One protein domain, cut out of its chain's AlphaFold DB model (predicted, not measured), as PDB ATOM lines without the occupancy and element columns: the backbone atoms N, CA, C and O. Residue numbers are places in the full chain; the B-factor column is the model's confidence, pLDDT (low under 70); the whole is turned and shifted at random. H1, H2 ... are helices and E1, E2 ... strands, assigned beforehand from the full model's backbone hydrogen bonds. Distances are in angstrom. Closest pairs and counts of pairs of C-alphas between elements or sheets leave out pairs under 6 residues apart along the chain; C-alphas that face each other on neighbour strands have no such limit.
ATOM      1  N   SER A  12     161.415 194.825 151.797       78.69
ATOM      2  CA  SER A  12     160.818 195.329 153.040       78.69
ATOM      3  C   SER A  12     161.507 196.601 153.520       78.69
ATOM      4  O   SER A  12     162.725 196.752 153.379       78.69
ATOM      5  N   ALA A  13     160.731 197.507 154.115       76.62
ATOM      6  CA  ALA A  13     161.248 198.745 154.680       76.62
ATOM      7  C   ALA A  13     160.538 199.144 155.983       76.62
ATOM      8  O   ALA A  13     159.312 199.082 156.074       76.62
ATOM      9  N   ARG A  14     161.312 199.568 156.994       73.62
ATOM     10  CA  ARG A  14     160.808 200.031 158.301       73.62
ATOM     11  C   ARG A  14     161.477 201.340 158.716       73.62
ATOM     12  O   ARG A  14     162.698 201.410 158.808       73.62
ATOM     13  N   GLY A  15     160.668 202.358 159.004       78.00
ATOM     14  CA  GLY A  15     161.153 203.694 159.360       78.00
ATOM     15  C   GLY A  15     161.731 204.468 158.170       78.00
ATOM     16  O   GLY A  15     161.483 204.130 157.014       78.00
ATOM     17  N   TYR A  16     162.492 205.525 158.456       81.81
ATOM     18  CA  TYR A  16     163.160 206.351 157.450       81.81
ATOM     19  C   TYR A  16     164.615 206.598 157.839       81.81
ATOM     20  O   TYR A  16     164.941 206.724 159.019       81.81
ATOM     21  N   HIS A  17     165.488 206.706 156.839       82.62
ATOM     22  CA  HIS A  17     166.813 207.282 157.041       82.62
ATOM     23  C   HIS A  17     166.707 208.744 157.489       82.62
ATOM     24  O   HIS A  17     165.673 209.396 157.311       82.62
ATOM     25  N   ARG A  18     167.814 209.273 158.033       85.00
ATOM     26  CA  ARG A  18     167.919 210.700 158.350       85.00
ATOM     27  C   ARG A  18     167.522 211.536 157.123       85.00
ATOM     28  O   ARG A  18     167.968 211.203 156.017       85.00
ATOM     29  N   PRO A  19     166.698 212.586 157.303       87.69
ATOM     30  CA  PRO A  19     166.305 213.453 156.205       87.69
ATOM     31  C   PRO A  19     167.531 214.050 155.523       87.69
ATOM     32  O   PRO A  19     168.558 214.299 156.159       87.69
ATOM     33  N   ARG A  20     167.431 214.272 154.216       87.31
ATOM     34  CA  ARG A  20     168.458 214.984 153.461       87.31
ATOM     35  C   ARG A  20     167.816 215.935 152.472       87.31
ATOM     36  O   ARG A  20     166.785 215.621 151.891       87.31
ATOM     37  N   THR A  21     168.482 217.047 152.222       87.50
ATOM     38  CA  THR A  21     168.059 218.008 151.207       87.50
ATOM     39  C   THR A  21     168.555 217.581 149.829       87.50
ATOM     40  O   THR A  21     169.719 217.195 149.665       87.50
ATOM     41  N   VAL A  22     167.667 217.655 148.842       87.38
ATOM     42  CA  VAL A  22     167.965 217.517 147.417       87.38
ATOM     43  C   VAL A  22     167.567 218.812 146.732       87.38
ATOM     44  O   VAL A  22     166.423 219.241 146.844       87.38
ATOM     45  N   ILE A  23     168.490 219.428 145.999       84.31
ATOM     46  CA  ILE A  23     168.157 220.610 145.200       84.31
ATOM     47  C   ILE A  23     167.424 220.176 143.931       84.31
ATOM     48  O   ILE A  23     167.941 219.380 143.139       84.31
ATOM     49  N   ALA A  24     166.215 220.695 143.743       83.81
ATOM     50  CA  ALA A  24     165.409 220.555 142.540       83.81
ATOM     51  C   ALA A  24     165.255 221.918 141.847       83.81
ATOM     52  O   ALA A  24     165.670 222.945 142.376       83.81
ATOM     53  N   ALA A  25     164.684 221.936 140.640       76.62
ATOM     54  CA  ALA A  25     164.514 223.179 139.879       76.62
ATOM     55  C   ALA A  25     163.625 224.207 140.606       76.62
ATOM     56  O   ALA A  25     163.833 225.400 140.452       76.62
ATOM     57  N   GLY A  26     162.674 223.739 141.423       79.38
ATOM     58  CA  GLY A  26     161.838 224.583 142.282       79.38
ATOM     59  C   GLY A  26     162.458 224.924 143.644       79.38
ATOM     60  O   GLY A  26     161.739 225.395 144.517       79.38
ATOM     61  N   GLY A  27     163.750 224.644 143.852       81.62
ATOM     62  CA  GLY A  27     164.462 224.907 145.103       81.62
ATOM     63  C   GLY A  27     164.781 223.654 145.935       81.62
ATOM     64  O   GLY A  27     164.677 222.519 145.446       81.62
ATOM     65  N   PRO A  28     165.226 223.834 147.190       85.75
ATOM     66  CA  PRO A  28     165.610 222.743 148.077       85.75
ATOM     67  C   PRO A  28     164.387 221.942 148.538       85.75
ATOM     68  O   PRO A  28     163.436 222.498 149.078       85.75
ATOM     69  N   VAL A  29     164.432 220.619 148.378       88.38
ATOM     70  CA  VAL A  29     163.384 219.701 148.841       88.38
ATOM     71  C   VAL A  29     163.973 218.753 149.879       88.38
ATOM     72  O   VAL A  29     164.953 218.053 149.608       88.38
ATOM     73  N   GLU A  30     163.390 218.710 151.077       90.00
ATOM     74  CA  GLU A  30     163.745 217.701 152.076       90.00
ATOM     75  C   GLU A  30     163.131 216.353 151.688       90.00
ATOM     76  O   GLU A  30     161.922 216.227 151.496       90.00
ATOM     77  N   VAL A  31     163.969 215.323 151.583       89.00
ATOM     78  CA  VAL A  31     163.539 213.963 151.262       89.00
ATOM     79  C   VAL A  31     163.936 212.994 152.368       89.00
ATOM     80  O   VAL A  31     165.038 213.051 152.923       89.00
ATOM     81  N   LYS A  32     163.038 212.053 152.655       88.06
ATOM     82  CA  LYS A  32     163.264 210.937 153.577       88.06
ATOM     83  C   LYS A  32     163.099 209.645 152.791       88.06
ATOM     84  O   LYS A  32     162.031 209.376 152.253       88.06
ATOM     85  N   ALA A  33     164.169 208.865 152.696       84.38
ATOM     86  CA  ALA A  33     164.135 207.567 152.034       84.38
ATOM     87  C   ALA A  33     163.965 206.465 153.087       84.38
ATOM     88  O   ALA A  33     164.657 206.505 154.109       84.38
ATOM     89  N   PRO A  34     163.067 205.495 152.878       84.44
ATOM     90  CA  PRO A  34     162.965 204.358 153.774       84.44
ATOM     91  C   PRO A  34     164.186 203.435 153.587       84.44
ATOM     92  O   PRO A  34     164.679 203.304 152.462       84.44
ATOM     93  N   PRO A  35     164.715 202.808 154.654       81.38
ATOM     94  CA  PRO A  35     165.752 201.797 154.515       81.38
ATOM     95  C   PRO A  35     165.152 200.564 153.849       81.38
ATOM     96  O   PRO A  35     164.175 200.008 154.348       81.38
ATOM     97  N   VAL A  36     165.729 200.136 152.728       83.81
ATOM     98  CA  VAL A  36     165.254 198.963 151.986       83.81
ATOM     99  C   VAL A  36     166.164 197.778 152.277       83.81
ATOM    100  O   VAL A  36     167.365 197.830 152.014       83.81
ATOM    101  N   ASN A  37     165.584 196.704 152.808       81.94
ATOM    102  CA  ASN A  37     166.236 195.404 152.893       81.94
ATOM    103  C   ASN A  37     165.802 194.568 151.687       81.94
ATOM    104  O   ASN A  37     164.692 194.033 151.672       81.94
ATOM    105  N   ASP A  38     166.674 194.501 150.682       86.06
ATOM    106  CA  ASP A  38     166.477 193.675 149.493       86.06
ATOM    107  C   ASP A  38     166.945 192.248 149.784       86.06
ATOM    108  O   ASP A  38     168.110 192.009 150.120       86.06
ATOM    109  N   ARG A  39     165.994 191.310 149.753       83.88
ATOM    110  CA  ARG A  39     166.234 189.890 150.043       83.88
ATOM    111  C   ARG A  39     166.430 189.062 148.778       83.88
ATOM    112  O   ARG A  39     166.722 187.876 148.895       83.88
ATOM    113  N   ARG A  40     166.272 189.664 147.596       86.69
ATOM    114  CA  ARG A  40     166.434 188.972 146.317       86.69
ATOM    115  C   ARG A  40     167.897 188.609 146.104       86.69
ATOM    116  O   ARG A  40     168.798 189.350 146.500       86.69
ATOM    117  N   VAL A  41     168.119 187.493 145.430       87.00
ATOM    118  CA  VAL A  41     169.439 186.989 145.051       87.00
ATOM    119  C   VAL A  41     169.507 186.949 143.523       87.00
ATOM    120  O   VAL A  41     168.475 186.839 142.861       87.00
ATOM    121  N   ALA A  42     170.679 187.186 142.941       83.38
ATOM    122  CA  ALA A  42     170.896 187.007 141.509       83.38
ATOM    123  C   ALA A  42     171.123 185.523 141.203       83.38
ATOM    124  O   ALA A  42     172.019 184.917 141.784       83.38
ATOM    125  N   ASP A  43     170.325 184.959 140.294       84.12
ATOM    126  CA  ASP A  43     170.321 183.517 140.001       84.12
ATOM    127  C   ASP A  43     171.670 183.020 139.452       84.12
ATOM    128  O   ASP A  43     172.064 181.887 139.700       84.12
ATOM    129  N   GLU A  44     172.410 183.893 138.763       84.56
ATOM    130  CA  GLU A  44     173.699 183.573 138.138       84.56
ATOM    131  C   GLU A  44     174.889 183.637 139.107       84.56
ATOM    132  O   GLU A  44     175.855 182.898 138.944       84.56
ATOM    133  N   THR A  45     174.853 184.524 140.108       85.06
ATOM    134  CA  THR A  45     176.015 184.801 140.977       85.06
ATOM    135  C   THR A  45     175.801 184.413 142.436       85.06
ATOM    136  O   THR A  45     176.755 184.385 143.207       85.06
ATOM    137  N   GLY A  46     174.559 184.147 142.851       83.75
ATOM    138  CA  GLY A  46     174.220 183.891 144.252       83.75
ATOM    139  C   GLY A  46     174.347 185.122 145.162       83.75
ATOM    140  O   GLY A  46     174.141 185.019 146.373       83.75
ATOM    141  N   GLU A  47     174.651 186.303 144.615       86.81
ATOM    142  CA  GLU A  47     174.812 187.528 145.397       86.81
ATOM    143  C   GLU A  47     173.478 188.226 145.677       86.81
ATOM    144  O   GLU A  47     172.544 188.217 144.869       86.81
ATOM    145  N   ARG A  48     173.394 188.903 146.830       83.69
ATOM    146  CA  ARG A  48     172.230 189.727 147.174       83.69
ATOM    147  C   ARG A  48     172.079 190.889 146.198       83.69
ATOM    148  O   ARG A  48     172.970 191.731 146.074       83.69
ATOM    149  N   LYS A  49     170.897 191.010 145.596       83.50
ATOM    150  CA  LYS A  49     170.518 192.205 144.841       83.50
ATOM    151  C   LYS A  49     170.418 193.389 145.802       83.50
ATOM    152  O   LYS A  49     170.029 193.252 146.960       83.50
ATOM    153  N   ARG A  50     170.775 194.575 145.313       83.38
ATOM    154  CA  ARG A  50     170.644 195.826 146.060       83.38
ATOM    155  C   ARG A  50     169.612 196.711 145.382       83.38
ATOM    156  O   ARG A  50     169.824 197.173 144.261       83.38
ATOM    157  N   PHE A  51     168.530 197.010 146.090       82.81
ATOM    158  CA  PHE A  51     167.567 197.995 145.627       82.81
ATOM    159  C   PHE A  51     168.230 199.374 145.522       82.81
ATOM    160  O   PHE A  51     168.805 199.888 146.484       82.81
ATOM    161  N   SER A  52     168.103 199.995 144.353       82.31
ATOM    162  CA  SER A  52     168.474 201.386 144.124       82.31
ATOM    163  C   SER A  52     167.293 202.107 143.492       82.31
ATOM    164  O   SER A  52     166.826 201.729 142.417       82.31
ATOM    165  N   SER A  53     166.799 203.153 144.155       83.88
ATOM    166  CA  SER A  53     165.717 203.967 143.605       83.88
ATOM    167  C   SER A  53     166.195 204.699 142.354       83.88
ATOM    168  O   SER A  53     167.202 205.408 142.383       83.88
ATOM    169  N   ARG A  54     165.436 204.568 141.259       82.88
ATOM    170  CA  ARG A  54     165.656 205.350 140.033       82.88
ATOM    171  C   ARG A  54     165.268 206.820 140.209       82.88
ATOM    172  O   ARG A  54     165.838 207.675 139.542       82.88
ATOM    173  N   ILE A  55     164.322 207.108 141.108       82.69
ATOM    174  CA  ILE A  55     163.814 208.464 141.369       82.69
ATOM    175  C   ILE A  55     164.763 209.223 142.303       82.69
ATOM    176  O   ILE A  55     165.079 210.386 142.071       82.69
ATOM    177  N   LEU A  56     165.248 208.556 143.353       83.81
ATOM    178  CA  LEU A  56     166.148 209.139 144.342       83.81
ATOM    179  C   LEU A  56     167.341 208.205 144.585       83.81
ATOM    180  O   LEU A  56     167.351 207.465 145.575       83.81
ATOM    181  N   PRO A  57     168.364 208.240 143.712       84.38
ATOM    182  CA  PRO A  57     169.540 207.400 143.870       84.38
ATOM    183  C   PRO A  57     170.233 207.598 145.229       84.38
ATOM    184  O   PRO A  57     170.135 208.677 145.846       84.38
ATOM    185  N   PRO A  58     170.981 206.593 145.714       82.12
ATOM    186  CA  PRO A  58     171.856 206.755 146.868       82.12
ATOM    187  C   PRO A  58     172.742 207.997 146.713       82.12
ATOM    188  O   PRO A  58     173.189 208.327 145.619       82.12
ATOM    189  N   TRP A  59     172.952 208.720 147.813       80.94
ATOM    190  CA  TRP A  59     173.773 209.947 147.860       80.94
ATOM    191  C   TRP A  59     173.369 211.112 146.936       80.94
ATOM    192  O   TRP A  59     174.085 212.109 146.887       80.94
ATOM    193  N   CYS A  60     172.222 211.043 146.254       82.62
ATOM    194  CA  CYS A  60     171.712 212.144 145.440       82.62
ATOM    195  C   CYS A  60     171.539 213.424 146.282       82.62
ATOM    196  O   CYS A  60     170.844 213.411 147.301       82.62
ATOM    197  N   ARG A  61     172.195 214.514 145.859       83.69
ATOM    198  CA  ARG A  61     172.120 215.858 146.473       83.69
ATOM    199  C   ARG A  61     171.432 216.892 145.577       83.69
ATOM    200  O   ARG A  61     171.087 217.969 146.048       83.69
ATOM    201  N   LYS A  62     171.244 216.579 144.294       82.69
ATOM    202  CA  LYS A  62     170.602 217.445 143.299       82.69
ATOM    203  C   LYS A  62     169.941 216.618 142.209       82.69
ATOM    204  O   LYS A  62     170.394 215.509 141.928       82.69
ATOM    205  N   SER A  63     168.920 217.169 141.569       82.50
ATOM    206  CA  SER A  63     168.258 216.496 140.455       82.50
ATOM    207  C   SER A  63     169.207 216.302 139.251       82.50
ATOM    208  O   SER A  63     170.110 217.120 139.017       82.50
ATOM    209  N   PRO A  64     169.008 215.243 138.442       77.00
ATOM    210  CA  PRO A  64     169.739 215.054 137.186       77.00
ATOM    211  C   PRO A  64     169.604 216.251 136.234       77.00
ATOM    212  O   PRO A  64     170.600 216.694 135.672       77.00
ATOM    213  N   ARG A  65     168.409 216.856 136.164       78.62
ATOM    214  CA  ARG A  65     168.123 218.035 135.329       78.62
ATOM    215  C   ARG A  65     169.013 219.234 135.649       78.62
ATOM    216  O   ARG A  65     169.523 219.872 134.739       78.62
ATOM    217  N   ILE A  66     169.271 219.513 136.929       78.12
ATOM    218  CA  ILE A  66     170.216 220.580 137.305       78.12
ATOM    219  C   ILE A  66     171.624 220.236 136.820       78.12
ATOM    220  O   ILE A  66     172.353 221.110 136.367       78.12
ATOM    221  N   SER A  67     172.016 218.962 136.882       75.19
ATOM    222  CA  SER A  67     173.340 218.525 136.427       75.19
ATOM    223  C   SER A  67     173.520 218.649 134.910       75.19
ATOM    224  O   SER A  67     174.632 218.935 134.480       75.19
ATOM    225  N   GLU A  68     172.450 218.478 134.129       77.00
ATOM    226  CA  GLU A  68     172.431 218.661 132.666       77.00
ATOM    227  C   GLU A  68     172.625 220.128 132.250       77.00
ATOM    228  O   GLU A  68     173.249 220.400 131.226       77.00
ATOM    229  N   VAL A  69     172.145 221.081 133.055       78.62
ATOM    230  CA  VAL A  69     172.227 222.520 132.748       78.62
ATOM    231  C   VAL A  69     173.619 223.101 133.020       78.62
ATOM    232  O   VAL A  69     174.045 224.025 132.330       78.62
ATOM    233  N   LEU A  70     174.371 222.555 133.984       76.44
ATOM    234  CA  LEU A  70     175.694 223.091 134.343       76.44
ATOM    235  C   LEU A  70     176.691 223.110 133.161       76.44
ATOM    236  O   LEU A  70     177.310 224.151 132.944       76.44
ATOM    237  N   PRO A  71     176.840 222.031 132.361       75.56
ATOM    238  CA  PRO A  71     177.619 222.057 131.122       75.56
ATOM    239  C   PRO A  71     177.208 223.168 130.149       75.56
ATOM    240  O   PRO A  71     178.074 223.829 129.583       75.56
ATOM    241  N   LEU A  72     175.902 223.390 129.970       79.81
ATOM    242  CA  LEU A  72     175.380 224.390 129.035       79.81
ATOM    243  C   LEU A  72     175.741 225.803 129.487       79.81
ATOM    244  O   LEU A  72     176.240 226.594 128.696       79.81
ATOM    245  N   LEU A  73     175.568 226.104 130.773       80.94
ATOM    246  CA  LEU A  73     175.953 227.401 131.333       80.94
ATOM    247  C   LEU A  73     177.458 227.666 131.192       80.94
ATOM    248  O   LEU A  73     177.854 228.798 130.925       80.94
ATOM    249  N   TYR A  74     178.294 226.628 131.308       80.94
ATOM    250  CA  TYR A  74     179.736 226.760 131.087       80.94
ATOM    251  C   TYR A  74     180.039 227.078 129.619       80.94
ATOM    252  O   TYR A  74     180.815 227.988 129.335       80.94
ATOM    253  N   LEU A  75     179.375 226.390 128.683       78.44
ATOM    254  CA  LEU A  75     179.477 226.678 127.247       78.44
ATOM    255  C   LEU A  75     178.975 228.086 126.890       78.44
ATOM    256  O   LEU A  75     179.508 228.707 125.975       78.44
ATOM    257  N   HIS A  76     178.005 228.618 127.637       80.94
ATOM    258  CA  HIS A  76     177.531 229.997 127.510       80.94
ATOM    259  C   HIS A  76     178.423 231.038 128.214       80.94
ATOM    260  O   HIS A  76     178.103 232.224 128.193       80.94
ATOM    261  N   GLY A  77     179.558 230.628 128.788       78.38
ATOM    262  CA  GLY A  77     180.585 231.534 129.303       78.38
ATOM    263  C   GLY A  77     180.577 231.741 130.817       78.38
ATOM    264  O   GLY A  77     181.337 232.572 131.316       78.38
ATOM    265  N   LEU A  78     179.771 230.990 131.573       81.75
ATOM    266  CA  LEU A  78     179.842 231.023 133.030       81.75
ATOM    267  C   LEU A  78     181.101 230.284 133.503       81.75
ATOM    268  O   LEU A  78     181.250 229.079 133.298       81.75
ATOM    269  N   SER A  79     182.028 231.003 134.138       77.12
ATOM    270  CA  SER A  79     183.260 230.401 134.654       77.12
ATOM    271  C   SER A  79     182.961 229.403 135.774       77.12
ATOM    272  O   SER A  79     181.975 229.542 136.496       77.12
ATOM    273  N   SER A  80     183.843 228.419 135.985       73.62
ATOM    274  CA  SER A  80     183.669 227.394 137.027       73.62
ATOM    275  C   SER A  80     183.464 227.983 138.433       73.62
ATOM    276  O   SER A  80     182.706 227.417 139.219       73.62
ATOM    277  N   GLY A  81     184.096 229.125 138.735       75.62
ATOM    278  CA  GLY A  81     183.927 229.852 139.998       75.62
ATOM    279  C   GLY A  81     182.658 230.711 140.072       75.62
ATOM    280  O   GLY A  81     182.169 230.974 141.164       75.62
ATOM    281  N   GLY A  82     182.086 231.102 138.928       76.62
ATOM    282  CA  GLY A  82     180.860 231.903 138.851       76.62
ATOM    283  C   GLY A  82     179.570 231.108 139.071       76.62
ATOM    284  O   GLY A  82     178.523 231.704 139.286       76.62
ATOM    285  N   PHE A  83     179.627 229.773 139.061       75.69
ATOM    286  CA  PHE A  83     178.440 228.920 139.173       75.69
ATOM    287  C   PHE A  83     177.706 229.019 140.499       75.69
ATOM    288  O   PHE A  83     176.484 229.115 140.507       75.69
ATOM    289  N   VAL A  84     178.440 228.929 141.610       77.62
ATOM    290  CA  VAL A  84     177.813 228.929 142.936       77.62
ATOM    291  C   VAL A  84     177.114 230.272 143.176       77.62
ATOM    292  O   VAL A  84     175.908 230.233 143.401       77.62
ATOM    293  N   PRO A  85     177.771 231.437 142.981       79.88
ATOM    294  CA  PRO A  85     177.096 232.729 143.111       79.88
ATOM    295  C   PRO A  85     175.939 232.924 142.123       79.88
ATOM    296  O   PRO A  85     174.902 233.466 142.492       79.88
ATOM    297  N   ALA A  86     176.089 232.472 140.871       78.56
ATOM    298  CA  ALA A  86     175.063 232.673 139.847       78.56
ATOM    299  C   ALA A  86     173.800 231.843 140.088       78.56
ATOM    300  O   ALA A  86     172.724 232.268 139.692       78.56
ATOM    301  N   LEU A  87     173.919 230.657 140.691       78.81
ATOM    302  CA  LEU A  87     172.799 229.729 140.851       78.81
ATOM    303  C   LEU A  87     172.221 229.699 142.264       78.81
ATOM    304  O   LEU A  87     171.092 229.246 142.428       78.81
ATOM    305  N   GLU A  88     172.947 230.190 143.267       81.69
ATOM    306  CA  GLU A  88     172.472 230.249 144.651       81.69
ATOM    307  C   GLU A  88     171.149 231.014 144.769       81.69
ATOM    308  O   GLU A  88     170.206 230.506 145.378       81.69
ATOM    309  N   GLN A  89     171.044 232.179 144.122       76.75
ATOM    310  CA  GLN A  89     169.836 233.011 144.168       76.75
ATOM    311  C   GLN A  89     168.628 232.347 143.492       76.75
ATOM    312  O   GLN A  89     167.505 232.501 143.964       76.75
ATOM    313  N   PHE A  90     168.842 231.579 142.420       75.19
ATOM    314  CA  PHE A  90     167.756 230.889 141.714       75.19
ATOM    315  C   PHE A  90     167.332 229.588 142.397       75.19
ATOM    316  O   PHE A  90     166.168 229.207 142.326       75.19
ATOM    317  N   LEU A  91     168.275 228.884 143.028       77.00
ATOM    318  CA  LEU A  91     168.046 227.552 143.594       77.00
ATOM    319  C   LEU A  91     167.825 227.566 145.111       77.00
ATOM    320  O   LEU A  91     167.594 226.506 145.693       77.00
ATOM    321  N   GLY A  92     167.882 228.740 145.750       73.06
ATOM    322  CA  GLY A  92     167.600 228.920 147.177       73.06
ATOM    323  C   GLY A  92     168.632 228.269 148.100       73.06
ATOM    324  O   GLY A  92     168.324 227.974 149.254       73.06
ATOM    325  N   GLY A  93     169.839 227.995 147.598       72.75
ATOM    326  CA  GLY A  93     170.928 227.423 148.385       72.75
ATOM    327  C   GLY A  93     172.086 226.871 147.555       72.75
ATOM    328  O   GLY A  93     171.984 226.655 146.347       72.75
ATOM    329  N   THR A  94     173.204 226.600 148.231       69.75
ATOM    330  CA  THR A  94     174.465 226.136 147.619       69.75
ATOM    331  C   THR A  94     174.674 224.622 147.704       69.75
ATOM    332  O   THR A  94     175.583 224.073 147.078       69.75
ATOM    333  N   ALA A  95     173.833 223.906 148.458       65.00
ATOM    334  CA  ALA A  95     174.006 222.478 148.710       65.00
ATOM    335  C   ALA A  95     173.989 221.663 147.400       65.00
ATOM    336  O   ALA A  95     173.023 221.665 146.655       65.00
ATOM    337  N   GLY A  96     175.066 220.940 147.083       64.12
ATOM    338  CA  GLY A  96     175.155 220.166 145.831       64.12
ATOM    339  C   GLY A  96     175.496 220.988 144.575       64.12
ATOM    340  O   GLY A  96     175.741 220.400 143.507       64.12
ATOM    341  N   LEU A  97     175.602 222.315 144.701       71.56
ATOM    342  CA  LEU A  97     176.255 223.184 143.728       71.56
ATOM    343  C   LEU A  97     177.758 223.156 144.001       71.56
ATOM    344  O   LEU A  97     178.237 223.497 145.074       71.56
ATOM    345  N   SER A  98     178.517 222.660 143.035       72.69
ATOM    346  CA  SER A  98     179.976 222.644 143.087       72.69
ATOM    347  C   SER A  98     180.510 222.738 141.671       72.69
ATOM    348  O   SER A  98     179.829 222.338 140.723       72.69
ATOM    349  N   ALA A  99     181.750 223.200 141.536       71.31
ATOM    350  CA  ALA A  99     182.457 223.191 140.262       71.31
ATOM    351  C   ALA A  99     182.789 221.764 139.776       71.31
ATOM    352  O   ALA A  99     183.085 221.570 138.604       71.31
ATOM    353  N   ALA A 100     182.690 220.741 140.638       77.44
ATOM    354  CA  ALA A 100     183.153 219.384 140.351       77.44
ATOM    355  C   ALA A 100     182.578 218.739 139.066       77.44
ATOM    356  O   ALA A 100     183.339 218.072 138.366       77.44
ATOM    357  N   PRO A 101     181.285 218.891 138.696       74.38
ATOM    358  CA  PRO A 101     180.781 218.417 137.405       74.38
ATOM    359  C   PRO A 101     181.450 219.106 136.215       74.38
ATOM    360  O   PRO A 101     181.791 218.428 135.252       74.38
TER     361      PRO A 101
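Overview. This is residues 12 to 101 of the 328 residues of the protein "Mutator family transposase" of Streptomyces sp. BK215 (UniProt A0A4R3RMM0). With little regular structure, the hairpin E1 and E2 and helices H1 and H2 gather at one end, while a long loop beyond the short strand E3 reaches away and folds back. The printed part has 90 residues, three named strands, then two named helices, of mixed class with 34 residues in named elements. It is loose, radius of gyration of the C-alphas 17.1 A, spanning 50 by 30 by 17 A.

Arrangement. Residues 12 to 13 pair antiparallel with residues 36 to 37 of E3, residues 36 to 38. E1, residues 20 to 24, and E2, residues 27 to 31, form an antiparallel hairpin; N 22 and O 29 are 2.8 A apart, within hydrogen-bond range. H1, residues 64 to 75, and H2, residues 83 to 91, are near each other; 6 of 8 and 3 of 5 O i to N i+4 pairs are within hydrogen-bond range. The closest C-alphas of E2 and H2, Gly 27 and Leu 91, are 4.7 A apart.

Along the chain. E1 begins at C-alpha 20 (168.458, 214.984, 153.461); H1 measures 18.1 A; H2 ends at C-alpha 91 (168.046, 227.552, 143.594).

Size, cuts and confidence. The printed part has no cut. The link from E3 to H1 is long, 25 residues. Residues 94 to 96 have pLDDT under 70.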